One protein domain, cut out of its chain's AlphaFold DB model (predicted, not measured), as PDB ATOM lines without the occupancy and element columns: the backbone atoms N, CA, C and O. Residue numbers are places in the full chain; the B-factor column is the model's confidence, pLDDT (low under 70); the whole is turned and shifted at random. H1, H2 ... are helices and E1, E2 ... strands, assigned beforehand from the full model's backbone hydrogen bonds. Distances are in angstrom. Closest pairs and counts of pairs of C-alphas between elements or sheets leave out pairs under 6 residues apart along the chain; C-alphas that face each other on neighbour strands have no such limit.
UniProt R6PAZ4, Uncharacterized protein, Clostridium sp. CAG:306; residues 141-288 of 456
ATOM      1  N   TRP A 141      71.652  -2.637  86.347       95.50
ATOM      2  CA  TRP A 141      70.230  -2.480  86.610       95.50
ATOM      3  C   TRP A 141      69.667  -3.577  87.521       95.50
ATOM      4  O   TRP A 141      69.731  -4.769  87.207       95.50
ATOM      5  N   ASP A 142      69.045  -3.152  88.620       93.19
ATOM      6  CA  ASP A 142      68.309  -4.004  89.551       93.19
ATOM      7  C   ASP A 142      66.933  -3.393  89.845       93.19
ATOM      8  O   ASP A 142      66.749  -2.618  90.784       93.19
ATOM      9  N   GLY A 143      65.955  -3.719  88.998       92.00
ATOM     10  CA  GLY A 143      64.617  -3.129  89.070       92.00
ATOM     11  C   GLY A 143      63.901  -3.367  90.398       92.00
ATOM     12  O   GLY A 143      63.161  -2.497  90.852       92.00
ATOM     13  N   ALA A 144      64.142  -4.508  91.053       91.12
ATOM     14  CA  ALA A 144      63.542  -4.805  92.351       91.12
ATOM     15  C   ALA A 144      64.081  -3.860  93.435       91.12
ATOM     16  O   ALA A 144      63.297  -3.249  94.165       91.12
ATOM     17  N   ASN A 145      65.404  -3.674  93.483       94.75
ATOM     18  CA  ASN A 145      66.035  -2.766  94.440       94.75
ATOM     19  C   ASN A 145      65.692  -1.300  94.154       94.75
ATOM     20  O   ASN A 145      65.406  -0.559  95.088       94.75
ATOM     21  N   ILE A 146      65.640  -0.889  92.882       95.50
ATOM     22  CA  ILE A 146      65.227   0.472  92.496       95.50
ATOM     23  C   ILE A 146      63.796   0.758  92.974       95.50
ATOM     24  O   ILE A 146      63.553   1.786  93.602       95.50
ATOM     25  N   LYS A 147      62.849  -0.162  92.743       93.88
ATOM     26  CA  LYS A 147      61.469  -0.014  93.237       93.88
ATOM     27  C   LYS A 147      61.406   0.030  94.763       93.88
ATOM     28  O   LYS A 147      60.654   0.826  95.317       93.88
ATOM     29  N   SER A 148      62.195  -0.798  95.449       95.44
ATOM     30  CA  SER A 148      62.286  -0.751  96.913       95.44
ATOM     31  C   SER A 148      62.827   0.591  97.406       95.44
ATOM     32  O   SER A 148      62.310   1.134  98.377       95.44
ATOM     33  N   PHE A 149      63.834   1.147  96.729       97.31
ATOM     34  CA  PHE A 149      64.399   2.449  97.068       97.31
ATOM     35  C   PHE A 149      63.378   3.576  96.870       97.31
ATOM     36  O   PHE A 149      63.206   4.403  97.757       97.31
ATOM     37  N   ILE A 150      62.621   3.548  95.769       96.44
ATOM     38  CA  ILE A 150      61.508   4.476  95.518       96.44
ATOM     39  C   ILE A 150      60.471   4.419  96.646       96.44
ATOM     40  O   ILE A 150      60.085   5.466  97.156       96.44
ATOM     41  N   ARG A 151      60.066   3.221  97.094       96.56
ATOM     42  CA  ARG A 151      59.147   3.072  98.241       96.56
ATOM     43  C   ARG A 151      59.725   3.670  99.524       96.56
ATOM     44  O   ARG A 151      59.011   4.355 100.252       96.56
ATOM     45  N   ASN A 152      61.011   3.448  99.784       97.94
ATOM     46  CA  ASN A 152      61.688   4.010 100.952       97.94
ATOM     47  C   ASN A 152      61.743   5.541 100.897       97.94
ATOM     48  O   ASN A 152      61.484   6.186 101.910       97.94
ATOM     49  N   LEU A 153      62.020   6.121  99.726       97.88
ATOM     50  CA  LEU A 153      61.970   7.568  99.534       97.88
ATOM     51  C   LEU A 153      60.553   8.113  99.727       97.88
ATOM     52  O   LEU A 153      60.381   9.104 100.430       97.88
ATOM     53  N   SER A 154      59.529   7.457  99.174       96.62
ATOM     54  CA  SER A 154      58.137   7.867  99.386       96.62
ATOM     55  C   SER A 154      57.789   7.894 100.876       96.62
ATOM     56  O   SER A 154      57.239   8.882 101.347       96.62
ATOM     57  N   ASN A 155      58.203   6.878 101.640       96.94
ATOM     58  CA  ASN A 155      58.023   6.851 103.093       96.94
ATOM     59  C   ASN A 155      58.809   7.961 103.807       96.94
ATOM     60  O   ASN A 155      58.250   8.636 104.667       96.94
ATOM     61  N   LYS A 156      60.083   8.179 103.444       97.38
ATOM     62  CA  LYS A 156      60.944   9.227 104.023       97.38
ATOM     63  C   LYS A 156      60.334  10.619 103.872       97.38
ATOM     64  O   LYS A 156      60.390  11.414 104.803       97.38
ATOM     65  N   TYR A 157      59.759  10.894 102.707       95.69
ATOM     66  CA  TYR A 157      59.144  12.177 102.380       95.69
ATOM     67  C   TYR A 157      57.645  12.232 102.713       95.69
ATOM     68  O   TYR A 157      56.990  13.212 102.366       95.69
ATOM     69  N   CYS A 158      57.090  11.209 103.374       94.31
ATOM     70  CA  CYS A 158      55.663  11.090 103.701       94.31
ATOM     71  C   CYS A 158      54.726  11.207 102.478       94.31
ATOM     72  O   CYS A 158      53.581  11.641 102.602       94.31
ATOM     73  N   ILE A 159      55.205  10.818 101.295       94.94
ATOM     74  CA  ILE A 159      54.446  10.799 100.043       94.94
ATOM     75  C   ILE A 159      53.627   9.512  99.987       94.94
ATOM     76  O   ILE A 159      54.177   8.413 100.094       94.94
ATOM     77  N   ASN A 160      52.325   9.614  99.719       94.56
ATOM     78  CA  ASN A 160      51.509   8.429  99.482       94.56
ATOM     79  C   ASN A 160      51.794   7.843  98.084       94.56
ATOM     80  O   ASN A 160      51.431   8.433  97.063       94.56
ATOM     81  N   LEU A 161      52.452   6.682  98.031       94.44
ATOM     82  CA  LEU A 161      52.749   5.982  96.781       94.44
ATOM     83  C   LEU A 161      51.565   5.109  96.346       94.44
ATOM     84  O   LEU A 161      51.221   4.124  96.996       94.44
ATOM     85  N   ILE A 162      50.988   5.434  95.192       92.81
ATOM     86  CA  ILE A 162      49.873   4.709  94.587       92.81
ATOM     87  C   ILE A 162      50.387   3.847  93.436       92.81
ATOM     88  O   ILE A 162      50.756   4.364  92.383       92.81
ATOM     89  N   GLU A 163      50.380   2.524  93.607       88.31
ATOM     90  CA  GLU A 163      50.830   1.586  92.572       88.31
ATOM     91  C   GLU A 163      49.646   1.000  91.778       88.31
ATOM     92  O   GLU A 163      48.700   0.448  92.342       88.31
ATOM     93  N   ALA A 164      49.692   1.096  90.445       87.06
ATOM     94  CA  ALA A 164      48.785   0.377  89.550       87.06
ATOM     95  C   ALA A 164      49.452  -0.901  89.031       87.06
ATOM     96  O   ALA A 164      50.534  -0.848  88.443       87.06
ATOM     97  N   ASP A 165      48.791  -2.046  89.212       83.56
ATOM     98  CA  ASP A 165      49.299  -3.335  88.741       83.56
ATOM     99  C   ASP A 165      48.989  -3.567  87.256       83.56
ATOM    100  O   ASP A 165      48.100  -4.347  86.905       83.56
ATOM    101  N   THR A 166      49.684  -2.816  86.398       76.44
ATOM    102  CA  THR A 166      49.513  -2.825  84.939       76.44
ATOM    103  C   THR A 166      49.895  -4.167  84.310       76.44
ATOM    104  O   THR A 166      49.335  -4.523  83.278       76.44
ATOM    105  N   GLU A 167      50.797  -4.945  84.926       77.75
ATOM    106  CA  GLU A 167      51.079  -6.305  84.467       77.75
ATOM    107  C   GLU A 167      49.825  -7.173  84.563       77.75
ATOM    108  O   GLU A 167      49.369  -7.689  83.547       77.75
ATOM    109  N   ASN A 168      49.236  -7.326  85.751       81.19
ATOM    110  CA  ASN A 168      48.232  -8.370  85.984       81.19
ATOM    111  C   ASN A 168      46.785  -7.966  85.667       81.19
ATOM    112  O   ASN A 168      45.876  -8.779  85.824       81.19
ATOM    113  N   SER A 169      46.531  -6.718  85.263       75.44
ATOM    114  CA  SER A 169      45.162  -6.239  85.065       75.44
ATOM    115  C   SER A 169      45.054  -5.138  84.018       75.44
ATOM    116  O   SER A 169      45.682  -4.088  84.114       75.44
ATOM    117  N   VAL A 170      44.146  -5.331  83.059       71.62
ATOM    118  CA  VAL A 170      43.815  -4.321  82.037       71.62
ATOM    119  C   VAL A 170      43.114  -3.108  82.615       71.62
ATOM    120  O   VAL A 170      43.353  -1.991  82.163       71.62
ATOM    121  N   ALA A 171      42.301  -3.295  83.659       69.75
ATOM    122  CA  ALA A 171      41.724  -2.173  84.398       69.75
ATOM    123  C   ALA A 171      42.819  -1.302  85.036       69.75
ATOM    124  O   ALA A 171      42.608  -0.122  85.315       69.75
ATOM    125  N   ASN A 172      44.005  -1.888  85.226       69.94
ATOM    126  CA  ASN A 172      45.178  -1.221  85.735       69.94
ATOM    127  C   ASN A 172      46.153  -0.748  84.641       69.94
ATOM    128  O   ASN A 172      47.240  -0.345  85.021       69.94
ATOM    129  N   TYR A 173      45.790  -0.707  83.347       69.12
ATOM    130  CA  TYR A 173      46.643  -0.171  82.270       69.12
ATOM    131  C   TYR A 173      46.348   1.282  81.813       69.12
ATOM    132  O   TYR A 173      45.210   1.754  81.806       69.12
ATOM    133  N   GLY A 174      47.393   1.979  81.340       64.62
ATOM    134  CA  GLY A 174      47.319   3.311  80.725       64.62
ATOM    135  C   GLY A 174      47.154   4.430  81.752       64.62
ATOM    136  O   GLY A 174      47.123   4.173  82.950       64.62
ATOM    137  N   GLU A 175      47.035   5.682  81.313       60.81
ATOM    138  CA  GLU A 175      46.806   6.810  82.229       60.81
ATOM    139  C   GLU A 175      45.543   6.565  83.068       60.81
ATOM    140  O   GLU A 175      45.614   6.547  84.294       60.81
ATOM    141  N   LYS A 176      44.421   6.203  82.426       62.38
ATOM    142  CA  LYS A 176      43.126   5.912  83.078       62.38
ATOM    143  C   LYS A 176      43.208   4.940  84.257       62.38
ATOM    144  O   LYS A 176      42.395   5.032  85.169       62.38
ATOM    145  N   SER A 177      44.176   4.029  84.261       72.31
ATOM    146  CA  SER A 177      44.348   3.100  85.368       72.31
ATOM    147  C   SER A 177      44.893   3.704  86.639       72.31
ATOM    148  O   SER A 177      44.467   3.292  87.711       72.31
ATOM    149  N   LEU A 178      45.841   4.636  86.542       83.06
ATOM    150  CA  LEU A 178      46.335   5.376  87.693       83.06
ATOM    151  C   LEU A 178      45.290   6.380  88.162       83.06
ATOM    152  O   LEU A 178      45.292   6.729  89.334       83.06
ATOM    153  N   PHE A 179      44.360   6.761  87.283       84.19
ATOM    154  CA  PHE A 179      43.240   7.646  87.590       84.19
ATOM    155  C   PHE A 179      41.914   6.915  87.873       84.19
ATOM    156  O   PHE A 179      40.850   7.530  87.908       84.19
ATOM    157  N   SER A 180      41.944   5.592  88.076       79.56
ATOM    158  CA  SER A 180      40.753   4.830  88.464       79.56
ATOM    159  C   SER A 180      40.312   5.185  89.889       79.56
ATOM    160  O   SER A 180      41.136   5.586  90.715       79.56
ATOM    161  N   LYS A 181      39.032   4.955  90.220       77.50
ATOM    162  CA  LYS A 181      38.486   5.211  91.566       77.50
ATOM    163  C   LYS A 181      39.400   4.628  92.658       77.50
ATOM    164  O   LYS A 181      39.747   3.452  92.612       77.50
ATOM    165  N   GLY A 182      39.766   5.462  93.634       77.00
ATOM    166  CA  GLY A 182      40.635   5.085  94.755       77.00
ATOM    167  C   GLY A 182      42.141   5.266  94.523       77.00
ATOM    168  O   GLY A 182      42.912   4.945  95.421       77.00
ATOM    169  N   LYS A 183      42.571   5.780  93.361       86.94
ATOM    170  CA  LYS A 183      43.983   6.062  93.056       86.94
ATOM    171  C   LYS A 183      44.251   7.571  92.931       86.94
ATOM    172  O   LYS A 183      43.949   8.322  93.860       86.94
ATOM    173  N   LEU A 184      44.841   8.025  91.824       89.81
ATOM    174  CA  LEU A 184      45.028   9.444  91.531       89.81
ATOM    175  C   LEU A 184      43.713  10.052  91.030       89.81
ATOM    176  O   LEU A 184      42.946   9.400  90.329       89.81
ATOM    177  N   ASN A 185      43.453  11.313  91.360       89.50
ATOM    178  CA  ASN A 185      42.290  12.025  90.843       89.50
ATOM    179  C   ASN A 185      42.675  12.810  89.576       89.50
ATOM    180  O   ASN A 185      43.483  13.739  89.639       89.50
ATOM    181  N   SER A 186      42.083  12.455  88.431       88.94
ATOM    182  CA  SER A 186      42.324  13.121  87.141       88.94
ATOM    183  C   SER A 186      41.924  14.597  87.121       88.94
ATOM    184  O   SER A 186      42.462  15.353  86.323       88.94
ATOM    185  N   ASP A 187      41.010  15.016  87.995       91.38
ATOM    186  CA  ASP A 187      40.500  16.390  88.072       91.38
ATOM    187  C   ASP A 187      41.204  17.241  89.131       91.38
ATOM    188  O   ASP A 187      40.884  18.411  89.307       91.38
ATOM    189  N   GLU A 188      42.179  16.687  89.846       90.88
ATOM    190  CA  GLU A 188      42.873  17.392  90.927       90.88
ATOM    191  C   GLU A 188      43.600  18.660  90.470       90.88
ATOM    192  O   GLU A 188      43.682  19.613  91.236       90.88
ATOM    193  N   TRP A 189      44.059  18.702  89.216       91.50
ATOM    194  CA  TRP A 189      44.686  19.895  88.648       91.50
ATOM    195  C   TRP A 189      43.727  21.099  88.629       91.50
ATOM    196  O   TRP A 189      44.180  22.233  88.698       91.50
ATOM    197  N   LYS A 190      42.402  20.873  88.599       92.94
ATOM    198  CA  LYS A 190      41.383  21.940  88.610       92.94
ATOM    199  C   LYS A 190      41.316  22.691  89.937       92.94
ATOM    200  O   LYS A 190      40.680  23.735  90.005       92.94
ATOM    201  N   LYS A 191      41.916  22.141  90.998       92.69
ATOM    202  CA  LYS A 191      42.012  22.809  92.297       92.69
ATOM    203  C   LYS A 191      43.109  23.880  92.305       92.69
ATOM    204  O   LYS A 191      43.057  24.770  93.143       92.69
ATOM    205  N   LEU A 192      44.104  23.770  91.418       92.69
ATOM    206  CA  LEU A 192      45.251  24.674  91.404       92.69
ATOM    207  C   LEU A 192      44.850  26.053  90.861       92.69
ATOM    208  O   LEU A 192      43.973  26.138  90.001       92.69
ATOM    209  N   PRO A 193      45.525  27.131  91.288       92.31
ATOM    210  CA  PRO A 193      45.424  28.429  90.634       92.31
ATOM    211  C   PRO A 193      45.945  28.355  89.191       92.31
ATOM    212  O   PRO A 193      47.089  27.961  88.951       92.31
ATOM    213  N   TYR A 194      45.125  28.744  88.215       92.44
ATOM    214  CA  TYR A 194      45.530  28.815  86.812       92.44
ATOM    215  C   TYR A 194      44.840  29.958  86.068       92.44
ATOM    216  O   TYR A 194      43.732  30.372  86.405       92.44
ATOM    217  N   GLU A 195      45.494  30.422  85.010       92.38
ATOM    218  CA  GLU A 195      44.946  31.322  84.000       92.38
ATOM    219  C   GLU A 195      44.785  30.576  82.675       92.38
ATOM    220  O   GLU A 195      45.489  29.600  82.390       92.38
ATOM    221  N   THR A 196      43.854  31.048  81.848       87.38
ATOM    222  CA  THR A 196      43.688  30.571  80.475       87.38
ATOM    223  C   THR A 196      44.180  31.628  79.499       87.38
ATOM    224  O   THR A 196      43.600  32.711  79.437       87.38
ATOM    225  N   ASP A 197      45.194  31.297  78.702       75.94
ATOM    226  CA  ASP A 197      45.704  32.153  77.627       75.94
ATOM    227  C   ASP A 197      45.539  31.439  76.283       75.94
ATOM    228  O   ASP A 197      46.070  30.345  76.075       75.94
ATOM    229  N   GLY A 198      44.720  32.003  75.390       76.88
ATOM    230  CA  GLY A 198      44.442  31.413  74.075       76.88
ATOM    231  C   GLY A 198      43.885  29.980  74.115       76.88
ATOM    232  O   GLY A 198      44.083  29.224  73.168       76.88
ATOM    233  N   GLY A 199      43.226  29.583  75.211       78.75
ATOM    234  CA  GLY A 199      42.725  28.218  75.429       78.75
ATOM    235  C   GLY A 199      43.740  27.244  76.044       78.75
ATOM    236  O   GLY A 199      43.391  26.097  76.300       78.75
ATOM    237  N   SER A 200      44.969  27.689  76.320       82.88
ATOM    238  CA  SER A 200      45.977  26.912  77.049       82.88
ATOM    239  C   SER A 200      45.934  27.205  78.551       82.88
ATOM    240  O   SER A 200      45.663  28.334  78.961       82.88
ATOM    241  N   ILE A 201      46.183  26.182  79.373       88.25
ATOM    242  CA  ILE A 201      46.222  26.309  80.836       88.25
ATOM    243  C   ILE A 201      47.631  26.688  81.273       88.25
ATOM    244  O   ILE A 201      48.593  25.981  80.966       88.25
ATOM    245  N   LYS A 202      47.733  27.769  82.046       89.50
ATOM    246  CA  LYS A 202      48.967  28.203  82.696       89.50
ATOM    247  C   LYS A 202      48.756  28.236  84.205       89.50
ATOM    248  O   LYS A 202      48.005  29.067  84.706       89.50
ATOM    249  N   PHE A 203      49.422  27.339  84.928       91.44
ATOM    250  CA  PHE A 203      49.372  27.325  86.390       91.44
ATOM    251  C   PHE A 203      50.121  28.530  86.966       91.44
ATOM    252  O   PHE A 203      51.219  28.863  86.513       91.44
ATOM    253  N   ILE A 204      49.511  29.182  87.953       92.81
ATOM    254  CA  ILE A 204      50.100  30.301  88.689       92.81
ATOM    255  C   ILE A 204      50.906  29.712  89.847       92.81
ATOM    256  O   ILE A 204      50.465  28.758  90.486       92.81
ATOM    257  N   ALA A 205      52.086  30.270  90.115       93.12
ATOM    258  CA  ALA A 205      52.890  29.844  91.251       93.12
ATOM    259  C   ALA A 205      52.159  30.114  92.577       93.12
ATOM    260  O   ALA A 205      51.541  31.166  92.744       93.12
ATOM    261  N   HIS A 206      52.251  29.179  93.518       91.75
ATOM    262  CA  HIS A 206      51.644  29.295  94.843       91.75
ATOM    263  C   HIS A 206      52.544  28.672  95.915       91.75
ATOM    264  O   HIS A 206      53.395  27.832  95.624       91.75
ATOM    265  N   GLU A 207      52.389  29.106  97.164       87.44
ATOM    266  CA  GLU A 207      53.267  28.670  98.258       87.44
ATOM    267  C   GLU A 207      52.747  27.404  98.945       87.44
ATOM    268  O   GLU A 207      53.523  26.490  99.206       87.44
ATOM    269  N   GLU A 208      51.434  27.307  99.162       88.81
ATOM    270  CA  GLU A 208      50.826  26.193  99.897       88.81
ATOM    271  C   GLU A 208      50.381  25.055  98.966       88.81
ATOM    272  O   GLU A 208      49.785  25.327  97.920       88.81
ATOM    273  N   PRO A 209      50.606  23.778  99.321       91.19
ATOM    274  CA  PRO A 209      50.130  22.652  98.530       91.19
ATOM    275  C   PRO A 209      48.601  22.566  98.451       91.19
ATOM    276  O   PRO A 209      47.911  22.648  99.465       91.19
ATOM    277  N   VAL A 210      48.069  22.309  97.253       90.81
ATOM    278  CA  VAL A 210      46.617  22.269  96.993       90.81
ATOM    279  C   VAL A 210      46.156  20.876  96.559       90.81
ATOM    280  O   VAL A 210      45.040  20.442  96.868       90.81
ATOM    281  N   ALA A 211      47.009  20.148  95.844       90.00
ATOM    282  CA  ALA A 211      46.749  18.784  95.425       90.00
ATOM    283  C   ALA A 211      47.120  17.762  96.507       90.00
ATOM    284  O   ALA A 211      48.001  17.978  97.354       90.00
ATOM    285  N   ASP A 212      46.471  16.595  96.438       88.62
ATOM    286  CA  ASP A 212      46.776  15.467  97.299       88.62
ATOM    287  C   ASP A 212      48.262  15.113  97.174       88.62
ATOM    288  O   ASP A 212      48.878  15.136  96.099       88.62
ATOM    289  N   TYR A 213      48.840  14.725  98.306       90.44
ATOM    290  CA  TYR A 213      50.252  14.409  98.376       90.44
ATOM    291  C   TYR A 213      50.527  12.962  97.958       90.44
ATOM    292  O   TYR A 213      50.709  12.064  98.784       90.44
ATOM    293  N   LYS A 214      50.471  12.726  96.645       92.56
ATOM    294  CA  LYS A 214      50.560  11.396  96.038       92.56
ATOM    295  C   LYS A 214      51.574  11.359  94.899       92.56
ATOM    296  O   LYS A 214      51.651  12.287  94.098       92.56
ATOM    297  N   ILE A 215      52.263  10.225  94.778       93.19
ATOM    298  CA  ILE A 215      52.967   9.820  93.556       93.19
ATOM    299  C   ILE A 215      52.289   8.566  93.016       93.19
ATOM    300  O   ILE A 215      52.066   7.603  93.747       93.19
ATOM    301  N   GLY A 216      51.976   8.560  91.724       92.38
ATOM    302  CA  GLY A 216      51.576   7.355  91.009       92.38
ATOM    303  C   GLY A 216      52.784   6.578  90.508       92.38
ATOM    304  O   GLY A 216      53.732   7.166  89.995       92.38
ATOM    305  N   SER A 217      52.726   5.255  90.588       90.94
ATOM    306  CA  SER A 217      53.689   4.351  89.967       90.94
ATOM    307  C   SER A 217      52.971   3.218  89.248       90.94
ATOM    308  O   SER A 217      51.913   2.752  89.673       90.94
ATOM    309  N   ARG A 218      53.541   2.752  88.139       85.12
ATOM    310  CA  ARG A 218      53.040   1.563  87.443       85.12
ATOM    311  C   ARG A 218      53.955   0.388  87.715       85.12
ATOM    312  O   ARG A 218      55.175   0.498  87.568       85.12
ATOM    313  N   ASN A 219      53.366  -0.757  88.043       77.69
ATOM    314  CA  ASN A 219      54.089  -2.014  88.045       77.69
ATOM    315  C   ASN A 219      54.345  -2.464  86.601       77.69
ATOM    316  O   ASN A 219      53.754  -3.419  86.133       77.69
ATOM    317  N   ASP A 220      55.255  -1.781  85.913       76.62
ATOM    318  CA  ASP A 220      55.646  -2.063  84.532       76.62
ATOM    319  C   ASP A 220      56.771  -3.119  84.487       76.62
ATOM    320  O   ASP A 220      57.716  -3.011  83.701       76.62
ATOM    321  N   GLY A 221      56.695  -4.154  85.333       79.06
ATOM    322  CA  GLY A 221      57.697  -5.224  85.445       79.06
ATOM    323  C   GLY A 221      59.097  -4.745  85.864       79.06
ATOM    324  O   GLY A 221      59.218  -3.726  86.540       79.06
ATOM    325  N   ASN A 222      60.166  -5.492  85.567       87.44
ATOM    326  CA  ASN A 222      61.477  -5.262  86.208       87.44
ATOM    327  C   ASN A 222      62.430  -4.363  85.418       87.44
ATOM    328  O   ASN A 222      63.401  -3.875  85.990       87.44
ATOM    329  N   LEU A 223      62.193  -4.142  84.128       90.06
ATOM    330  CA  LEU A 223      63.102  -3.384  83.256       90.06
ATOM    331  C   LEU A 223      62.616  -1.961  82.958       90.06
ATOM    332  O   LEU A 223      63.194  -1.273  82.118       90.06
ATOM    333  N   LYS A 224      61.550  -1.515  83.624       89.50
ATOM    334  CA  LYS A 224      61.005  -0.166  83.491       89.50
ATOM    335  C   LYS A 224      60.309   0.255  84.778       89.50
ATOM    336  O   LYS A 224      59.597  -0.532  85.391       89.50
ATOM    337  N   THR A 225      60.512   1.506  85.167       90.06
ATOM    338  CA  THR A 225      59.757   2.152  86.242       90.06
ATOM    339  C   THR A 225      59.139   3.433  85.707       90.06
ATOM    340  O   THR A 225      59.781   4.157  84.949       90.06
ATOM    341  N   HIS A 226      57.893   3.702  86.073       90.25
ATOM    342  CA  HIS A 226      57.170   4.901  85.670       90.25
ATOM    343  C   HIS A 226      56.658   5.615  86.913       90.25
ATOM    344  O   HIS A 226      56.053   4.960  87.758       90.25
ATOM    345  N   LEU A 227      56.895   6.921  87.002       93.25
ATOM    346  CA  LEU A 227      56.444   7.773  88.098       93.25
ATOM    347  C   LEU A 227      55.608   8.931  87.548       93.25
ATOM    348  O   LEU A 227      55.963   9.537  86.536       93.25
ATOM    349  N   ILE A 228      54.517   9.240  88.241       93.19
ATOM    350  CA  ILE A 228      53.630  10.372  87.975       93.19
ATOM    351  C   ILE A 228      53.546  11.205  89.249       93.19
ATOM    352  O   ILE A 228      53.118  10.700  90.288       93.19
ATOM    353  N   PHE A 229      53.945  12.469  89.169       93.88
ATOM    354  CA  PHE A 229      53.960  13.378  90.311       93.88
ATOM    355  C   PHE A 229      52.607  14.078  90.489       93.88
ATOM    356  O   PHE A 229      51.756  14.066  89.598       93.88
ATOM    357  N   SER A 230      52.401  14.678  91.660       92.69
ATOM    358  CA  SER A 230      51.256  15.560  91.921       92.69
ATOM    359  C   SER A 230      51.264  16.762  90.955       92.69
ATOM    360  O   SER A 230      52.349  17.208  90.574       92.69
ATOM    361  N   PRO A 231      50.098  17.302  90.543       93.00
ATOM    362  CA  PRO A 231      50.039  18.451  89.637       93.00
ATOM    363  C   PRO A 231      50.608  19.727  90.277       93.00
ATOM    364  O   PRO A 231      50.975  20.645  89.554       93.00
ATOM    365  N   ASP A 232      50.764  19.756  91.608       92.31
ATOM    366  CA  ASP A 232      51.482  20.827  92.310       92.31
ATOM    367  C   ASP A 232      52.990  20.862  91.983       92.31
ATOM    368  O   ASP A 232      53.655  21.857  92.274       92.31
ATOM    369  N   TYR A 233      53.566  19.791  91.418       92.94
ATOM    370  CA  TYR A 233      54.984  19.773  91.057       92.94
ATOM    371  C   TYR A 233      55.251  20.654  89.831       92.94
ATOM    372  O   TYR A 233      54.804  20.357  88.720       92.94
ATOM    373  N   GLY A 234      55.994  21.737  90.045       90.38
ATOM    374  CA  GLY A 234      56.180  22.858  89.132       90.38
ATOM    375  C   GLY A 234      55.689  24.166  89.766       90.38
ATOM    376  O   GLY A 234      56.523  25.009  90.103       90.38
ATOM    377  N   PRO A 235      54.366  24.352  89.944       92.00
ATOM    378  CA  PRO A 235      53.795  25.603  90.448       92.00
ATOM    379  C   PRO A 235      53.935  25.827  91.965       92.00
ATOM    380  O   PRO A 235      53.900  26.980  92.388       92.00
ATOM    381  N   CYS A 236      54.117  24.786  92.787       94.94
ATOM    382  CA  CYS A 236      54.210  24.921  94.246       94.94
ATOM    383  C   CYS A 236      55.647  24.781  94.764       94.94
ATOM    384  O   CYS A 236      56.270  23.730  94.602       94.94
ATOM    385  N   SER A 237      56.172  25.810  95.438       91.00
ATOM    386  CA  SER A 237      57.560  25.825  95.934       91.00
ATOM    387  C   SER A 237      57.844  24.736  96.977       91.00
ATOM    388  O   SER A 237      58.876  24.067  96.887       91.00
ATOM    389  N   GLU A 238      56.920  24.494  97.914       90.44
ATOM    390  CA  GLU A 238      57.049  23.428  98.917       90.44
ATOM    391  C   GLU A 238      57.104  22.044  98.250       90.44
ATOM    392  O   GLU A 238      57.975  21.224  98.549       90.44
ATOM    393  N   ARG A 239      56.218  21.788  97.280       91.38
ATOM    394  CA  ARG A 239      56.185  20.515  96.541       91.38
ATOM    395  C   ARG A 239      57.421  20.328  95.669       91.38
ATOM    396  O   ARG A 239      57.918  19.205  95.594       91.38
ATOM    397  N   ASN A 240      57.931  21.399  95.059       92.69
ATOM    398  CA  ASN A 240      59.175  21.367  94.288       92.69
ATOM    399  C   ASN A 240      60.337  20.915  95.161       92.69
ATOM    400  O   ASN A 240      60.992  19.939  94.820       92.69
ATOM    401  N   TRP A 241      60.521  21.537  96.330       92.31
ATOM    402  CA  TRP A 241      61.596  21.159  97.246       92.31
ATOM    403  C   TRP A 241      61.546  19.669  97.610       92.31
ATOM    404  O   TRP A 241      62.568  18.986  97.570       92.31
ATOM    405  N   ILE A 242      60.361  19.132  97.912       93.19
ATOM    406  CA  ILE A 242      60.239  17.716  98.272       93.19
ATOM    407  C   ILE A 242      60.517  16.799  97.072       93.19
ATOM    408  O   ILE A 242      61.303  15.856  97.190       93.19
ATOM    409  N   TYR A 243      59.887  17.040  95.919       94.81
ATOM    410  CA  TYR A 243      60.048  16.156  94.763       94.81
ATOM    411  C   TYR A 243      61.433  16.259  94.121       94.81
ATOM    412  O   TYR A 243      61.949  15.243  93.652       94.81
ATOM    413  N   ASP A 244      62.066  17.429  94.164       95.62
ATOM    414  CA  ASP A 244      63.444  17.606  93.715       95.62
ATOM    415  C   ASP A 244      64.401  16.826  94.621       95.62
ATOM    416  O   ASP A 244      65.188  16.030  94.115       95.62
ATOM    417  N   ASN A 245      64.257  16.918  95.950       97.19
ATOM    418  CA  ASN A 245      65.066  16.119  96.878       97.19
ATOM    419  C   ASN A 245      64.819  14.609  96.735       97.19
ATOM    420  O   ASN A 245      65.767  13.822  96.726       97.19
ATOM    421  N   PHE A 246      63.560  14.188  96.567       97.25
ATOM    422  CA  PHE A 246      63.216  12.799  96.255       97.25
ATOM    423  C   PHE A 246      63.960  12.325  94.998       97.25
ATOM    424  O   PHE A 246      64.570  11.253  94.985       97.25
ATOM    425  N   MET A 247      63.926  13.123  93.928       96.62
ATOM    426  CA  MET A 247      64.542  12.758  92.656       96.62
ATOM    427  C   MET A 247      66.060  12.826  92.690       96.62
ATOM    428  O   MET A 247      66.708  12.017  92.025       96.62
ATOM    429  N   ASP A 248      66.636  13.748  93.445       97.94
ATOM    430  CA  ASP A 248      68.078  13.879  93.581       97.94
ATOM    431  C   ASP A 248      68.658  12.752  94.430       97.94
ATOM    432  O   ASP A 248      69.660  12.161  94.034       97.94
ATOM    433  N   GLU A 249      67.980  12.326  95.498       98.44
ATOM    434  CA  GLU A 249      68.356  11.104  96.214       98.44
ATOM    435  C   GLU A 249      68.222   9.852  95.347       98.44
ATOM    436  O   GLU A 249      69.097   8.985  95.382       98.44
ATOM    437  N   LEU A 250      67.180   9.763  94.511       97.94
ATOM    438  CA  LEU A 250      67.051   8.676  93.540       97.94
ATOM    439  C   LEU A 250      68.208   8.677  92.536       97.94
ATOM    440  O   LEU A 250      68.826   7.636  92.314       97.94
ATOM    441  N   LYS A 251      68.545   9.827  91.946       97.94
ATOM    442  CA  LYS A 251      69.683   9.951  91.020       97.94
ATOM    443  C   LYS A 251      71.011   9.632  91.709       97.94
ATOM    444  O   LYS A 251      71.842   8.960  91.101       97.94
ATOM    445  N   ASN A 252      71.204  10.073  92.953       98.19
ATOM    446  CA  ASN A 252      72.407   9.793  93.736       98.19
ATOM    447  C   ASN A 252      72.546   8.297  94.001       98.19
ATOM    448  O   ASN A 252      73.582   7.733  93.668       98.19
ATOM    449  N   TYR A 253      71.481   7.627  94.447       98.25
ATOM    450  CA  TYR A 253      71.469   6.173  94.600       98.25
ATOM    451  C   TYR A 253      71.827   5.452  93.291       98.25
ATOM    452  O   TYR A 253      72.676   4.559  93.283       98.25
ATOM    453  N   LEU A 254      71.221   5.851  92.166       97.25
ATOM    454  CA  LEU A 254      71.514   5.259  90.856       97.25
ATOM    455  C   LEU A 254      72.990   5.463  90.468       97.25
ATOM    456  O   LEU A 254      73.632   4.529  89.987       97.25
ATOM    457  N   LYS A 255      73.543   6.653  90.721       97.25
ATOM    458  CA  LYS A 255      74.943   7.001  90.442       97.25
ATOM    459  C   LYS A 255      75.926   6.244  91.338       97.25
ATOM    460  O   LYS A 255      76.873   5.661  90.822       97.25
ATOM    461  N   GLU A 256      75.703   6.221  92.650       97.50
ATOM    462  CA  GLU A 256      76.553   5.541  93.642       97.50
ATOM    463  C   GLU A 256      76.639   4.035  93.387       97.50
ATOM    464  O   GLU A 256      77.693   3.425  93.556       97.50
ATOM    465  N   ASN A 257      75.551   3.441  92.892       97.25
ATOM    466  CA  ASN A 257      75.500   2.030  92.519       97.25
ATOM    467  C   ASN A 257      75.970   1.766  91.075       97.25
ATOM    468  O   ASN A 257      75.817   0.654  90.566       97.25
ATOM    469  N   ASN A 258      76.550   2.767  90.400       97.06
ATOM    470  CA  ASN A 258      77.015   2.691  89.013       97.06
ATOM    471  C   ASN A 258      75.943   2.158  88.045       97.06
ATOM    472  O   ASN A 258      76.253   1.396  87.122       97.06
ATOM    473  N   ILE A 259      74.676   2.516  88.272       97.38
ATOM    474  CA  ILE A 259      73.553   2.076  87.448       97.38
ATOM    475  C   ILE A 259      73.449   3.000  86.238       97.38
ATOM    476  O   ILE A 259      73.171   4.193  86.361       97.38
ATOM    477  N   LYS A 260      73.648   2.444  85.041       96.62
ATOM    478  CA  LYS A 260      73.477   3.182  83.785       96.62
ATOM    479  C   LYS A 260      71.991   3.304  83.482       96.62
ATOM    480  O   LYS A 260      71.337   2.313  83.147       96.62
ATOM    481  N   VAL A 261      71.460   4.515  83.595       95.69
ATOM    482  CA  VAL A 261      70.025   4.789  83.478       95.69
ATOM    483  C   VAL A 261      69.722   5.834  82.419       95.69
ATOM    484  O   VAL A 261      70.499   6.755  82.177       95.69
ATOM    485  N   HIS A 262      68.553   5.697  81.811       95.19
ATOM    486  CA  HIS A 262      67.926   6.734  81.016       95.19
ATOM    487  C   HIS A 262      66.635   7.163  81.718       95.19
ATOM    488  O   HIS A 262      65.768   6.325  81.989       95.19
ATOM    489  N   ILE A 263      66.527   8.458  82.021       95.00
ATOM    490  CA  ILE A 263      65.340   9.069  82.627       95.00
ATOM    491  C   ILE A 263      64.716   9.984  81.583       95.00
ATOM    492  O   ILE A 263      65.305  10.995  81.210       95.00
ATOM    493  N   ASN A 264      63.526   9.618  81.120       93.12
ATOM    494  CA  ASN A 264      62.766  10.407  80.163       93.12
ATOM    495  C   ASN A 264      61.638  11.143  80.889       93.12
ATOM    496  O   ASN A 264      60.775  10.499  81.494       93.12
ATOM    497  N   TRP A 265      61.663  12.471  80.833       94.12
ATOM    498  CA  TRP A 265      60.669  13.344  81.449       94.12
ATOM    499  C   TRP A 265      59.581  13.720  80.450       94.12
ATOM    500  O   TRP A 265      59.856  14.054  79.301       94.12
ATOM    501  N   GLN A 266      58.341  13.718  80.918       92.50
ATOM    502  CA  GLN A 266      57.188  14.214  80.188       92.50
ATOM    503  C   GLN A 266      56.614  15.408  80.946       92.50
ATOM    504  O   GLN A 266      56.238  15.289  82.115       92.50
ATOM    505  N   ALA A 267      56.560  16.549  80.261       90.38
ATOM    506  CA  ALA A 267      55.975  17.778  80.779       90.38
ATOM    507  C   ALA A 267      54.468  17.608  81.064       90.38
ATOM    508  O   ALA A 267      53.817  16.754  80.446       90.38
ATOM    509  N   PRO A 268      53.897  18.410  81.979       89.62
ATOM    510  CA  PRO A 268      52.461  18.417  82.228       89.62
ATOM    511  C   PRO A 268      51.681  18.857  80.979       89.62
ATOM    512  O   PRO A 268      52.063  19.796  80.284       89.62
ATOM    513  N   GLY A 269      50.568  18.183  80.703       88.56
ATOM    514  CA  GLY A 269      49.623  18.508  79.636       88.56
ATOM    515  C   GLY A 269      48.334  17.691  79.749       88.56
ATOM    516  O   GLY A 269      48.173  16.883  80.658       88.56
ATOM    517  N   GLU A 270      47.402  17.869  78.814       87.00
ATOM    518  CA  GLU A 270      46.085  17.212  78.883       87.00
ATOM    519  C   GLU A 270      46.170  15.686  78.986       87.00
ATOM    520  O   GLU A 270      45.457  15.083  79.786       87.00
ATOM    521  N   ASN A 271      47.085  15.067  78.232       83.31
ATOM    522  CA  ASN A 271      47.231  13.610  78.200       83.31
ATOM    523  C   ASN A 271      47.528  13.039  79.599       83.31
ATOM    524  O   ASN A 271      46.867  12.111  80.040       83.31
ATOM    525  N   ASN A 272      48.429  13.663  80.361       86.31
ATOM    526  CA  ASN A 272      48.792  13.202  81.703       86.31
ATOM    527  C   ASN A 272      48.077  13.975  82.824       86.31
ATOM    528  O   ASN A 272      48.558  13.998  83.958       86.31
ATOM    529  N   PHE A 273      46.930  14.596  82.524       89.94
ATOM    530  CA  PHE A 273      46.136  15.374  83.481       89.94
ATOM    531  C   PHE A 273      46.971  16.437  84.208       89.94
ATOM    532  O   PHE A 273      46.884  16.589  85.431       89.94
ATOM    533  N   TYR A 274      47.807  17.133  83.438       91.12
ATOM    534  CA  TYR A 274      48.680  18.220  83.872       91.12
ATOM    535  C   TYR A 274      49.664  17.825  84.978       91.12
ATOM    536  O   TYR A 274      49.923  18.591  85.901       91.12
ATOM    537  N   ARG A 275      50.232  16.619  84.883       92.12
ATOM    538  CA  ARG A 275      51.248  16.129  85.824       92.12
ATOM    539  C   ARG A 275      52.575  15.913  85.140       92.12
ATOM    540  O   ARG A 275      52.647  15.285  84.088       92.12
ATOM    541  N   THR A 276      53.646  16.335  85.788       92.69
ATOM    542  CA  THR A 276      54.982  15.897  85.397       92.69
ATOM    543  C   THR A 276      55.089  14.386  85.599       92.69
ATOM    544  O   THR A 276      54.671  13.849  86.626       92.69
ATOM    545  N   CYS A 277      55.633  13.683  84.608       92.38
ATOM    546  CA  CYS A 277      55.849  12.238  84.673       92.38
ATOM    547  C   CYS A 277      57.285  11.909  84.270       92.38
ATOM    548  O   CYS A 277      57.889  12.628  83.472       92.38
ATOM    549  N   CYS A 278      57.821  10.789  84.747       93.00
ATOM    550  CA  CYS A 278      59.081  10.268  84.236       93.00
ATOM    551  C   CYS A 278      59.053   8.751  84.041       93.00
ATOM    552  O   CYS A 278      58.350   8.007  84.727       93.00
ATOM    553  N   SER A 279      59.822   8.285  83.060       91.44
ATOM    554  CA  SER A 279      60.117   6.869  82.857       91.44
ATOM    555  C   SER A 279      61.601   6.629  83.085       91.44
ATOM    556  O   SER A 279      62.437   7.282  82.465       91.44
ATOM    557  N   ILE A 280      61.917   5.672  83.950       93.69
ATOM    558  CA  ILE A 280      63.275   5.267  84.303       93.69
ATOM    559  C   ILE A 280      63.513   3.885  83.699       93.69
ATOM    560  O   ILE A 280      62.765   2.937  83.964       93.69
ATOM    561  N   THR A 281      64.548   3.769  82.872       94.44
ATOM    562  CA  THR A 281      64.917   2.530  82.173       94.44
ATOM    563  C   THR A 281      66.430   2.308  82.211       94.44
ATOM    564  O   THR A 281      67.178   3.273  82.404       94.44
ATOM    565  N   PRO A 282      66.911   1.068  82.016       95.00
ATOM    566  CA  PRO A 282      68.325   0.821  81.765       95.00
ATOM    567  C   PRO A 282      68.786   1.571  80.510       95.00
ATOM    568  O   PRO A 282      68.092   1.564  79.490       95.00
ATOM    569  N   GLN A 283      69.969   2.178  80.565       94.31
ATOM    570  CA  GLN A 283      70.575   2.838  79.410       94.31
ATOM    571  C   GLN A 283      71.322   1.818  78.541       94.31
ATOM    572  O   GLN A 283      72.294   1.208  78.985       94.31
ATOM    573  N   ILE A 284      70.895   1.667  77.289       90.31
ATOM    574  CA  ILE A 284      71.493   0.772  76.292       90.31
ATOM    575  C   ILE A 284      72.018   1.623  75.137       90.31
ATOM    576  O   ILE A 284      71.264   2.414  74.578       90.31
ATOM    577  N   ASP A 285      73.290   1.473  74.761       84.19
ATOM    578  CA  ASP A 285      73.929   2.254  73.685       84.19
ATOM    579  C   ASP A 285      73.689   3.775  73.835       84.19
ATOM    580  O   ASP A 285      73.385   4.483  72.877       84.19
ATOM    581  N   ASN A 286      73.767   4.274  75.074       84.19
ATOM    582  CA  ASN A 286      73.451   5.653  75.475       84.19
ATOM    583  C   ASN A 286      71.986   6.106  75.277       84.19
ATOM    584  O   ASN A 286      71.680   7.275  75.516       84.19
ATOM    585  N   LYS A 287      71.070   5.207  74.908       88.44
ATOM    586  CA  LYS A 287      69.638   5.463  74.684       88.44
ATOM    587  C   LYS A 287      68.765   4.710  75.702       88.44
ATOM    588  O   LYS A 287      69.255   3.880  76.467       88.44
ATOM    589  N   GLU A 288      67.465   5.008  75.722       91.00
ATOM    590  CA  GLU A 288      66.481   4.196  76.452       91.00
ATOM    591  C   GLU A 288      66.388   2.765  75.903       91.00
ATOM    592  O   GLU A 288      66.614   2.509  74.715       91.00
TER     593      GLU A 288
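What this domain is: This is residues 141 to 288 of the 456 residues of an uncharacterized protein of Clostridium sp. CAG:306 (UniProt R6PAZ4). A strongly twisted sheet of five strands, E1, E4, E5, E7 and E6, is backed on one side by two helices packed on each other, H1 and the long H4, while the short H2 covers E4 from the other side. At one end of the domain, away from this sheet, a small hairpin of E2 and E3 makes a separate second sheet, with the short H3 leading into it. The 148 printed residues hold four named helices and seven named strands, in the order H1, E1, H2, H3, E2, E3, E4, E5, H4, E6, E7, and the class is mixed, helices and strands. The five-stranded sheet runs E1, E4, E5, E7, E6 and is mixed; E2 and E3 are antiparallel. The whole is compact, with a radius of gyration of the C-alphas of 15.5 A and spans of 43 by 33 by 31 A.

Where its parts are: H1, residues 143 to 156, begins at C-alpha 143 at (64.617, -3.129, 89.070) and is 19.7 A long from first to last C-alpha. E1 is residues 160 to 164, 13.1 A. H2 is residues 174 to 178 and H3 is residues 188 to 191. E2, residues 194 to 197, and E3, residues 200 to 203, follow. E4 is residues 214 to 218, 13.3 A, and E5 is residues 225 to 228, 10.4 A. H4, residues 237 to 256, is the longest helix at 27.9 A and begins at C-alpha 237 at (57.560, 25.825, 95.934). E6 is residues 261 to 266, 16.3 A. E7, residues 277 to 284, is the longest strand at 21.1 A and ends at C-alpha 284 at (71.493, 0.772, 76.292).

How they stand to each other: In the large sheet, edge strand E1 is parallel to E4, with N 162 and O 215 2.8 A apart. E4 and E5 form an antiparallel hairpin, with N 228 and O 216 at 2.8 A. E5 and E7 are antiparallel, with N 280 and O 225 at 2.8 A. E7 and edge strand E6 form another antiparallel hairpin, with N 264 and O 279 at 2.9 A. E5, H4 and E6 make a split strand-helix-strand unit, two strands running the same way with E7 between them in the sheet, and its crossover is right-handed. H1 is on the sheet but only just at the sheet's level, at a height of 3.7 A; its closest C-alphas to E1 are those of Ser 154 and Leu 161, 6.3 A. H4 only grazes the sheet, with its residues 243 to 255. H1, with residues 149 to 154 alone, touches H4; the closest C-alphas are those of Leu 153 and Phe 246, 6.3 A. These helices run opposite ways at a shallow tilt of 34.7 degrees, only just short of steep. H2 is on the sheet at a height of 8.1 A, only just over E4 with 3 of its C-alphas; those of Leu 178 and Gly 216 are the closest, 6.5 A. H3 is not on this sheet. The hairpin of E2 and E3 has N 195 and O 202 at 2.9 A, and E3 is apart from E4. In H1 and H4 every O i to N i+4 pair is within hydrogen-bond range; H2 has 0 of 1, but 2 of 2 O i to N i+3 pairs, and H3 is too short for an O i to N i+4 pair.

The domain as a whole: The two C-alphas farthest apart are those of Gly 198 and Asn 257, 46.6 A. The printed part has no cut, and no link is long. Beyond the named strands, residues 283 to 284 of E7 pair antiparallel with residues 287 to 288. The mean pLDDT of the printed part is 89.7; residues 171 to 176, of which 174 to 176 belong to H2, are under 70.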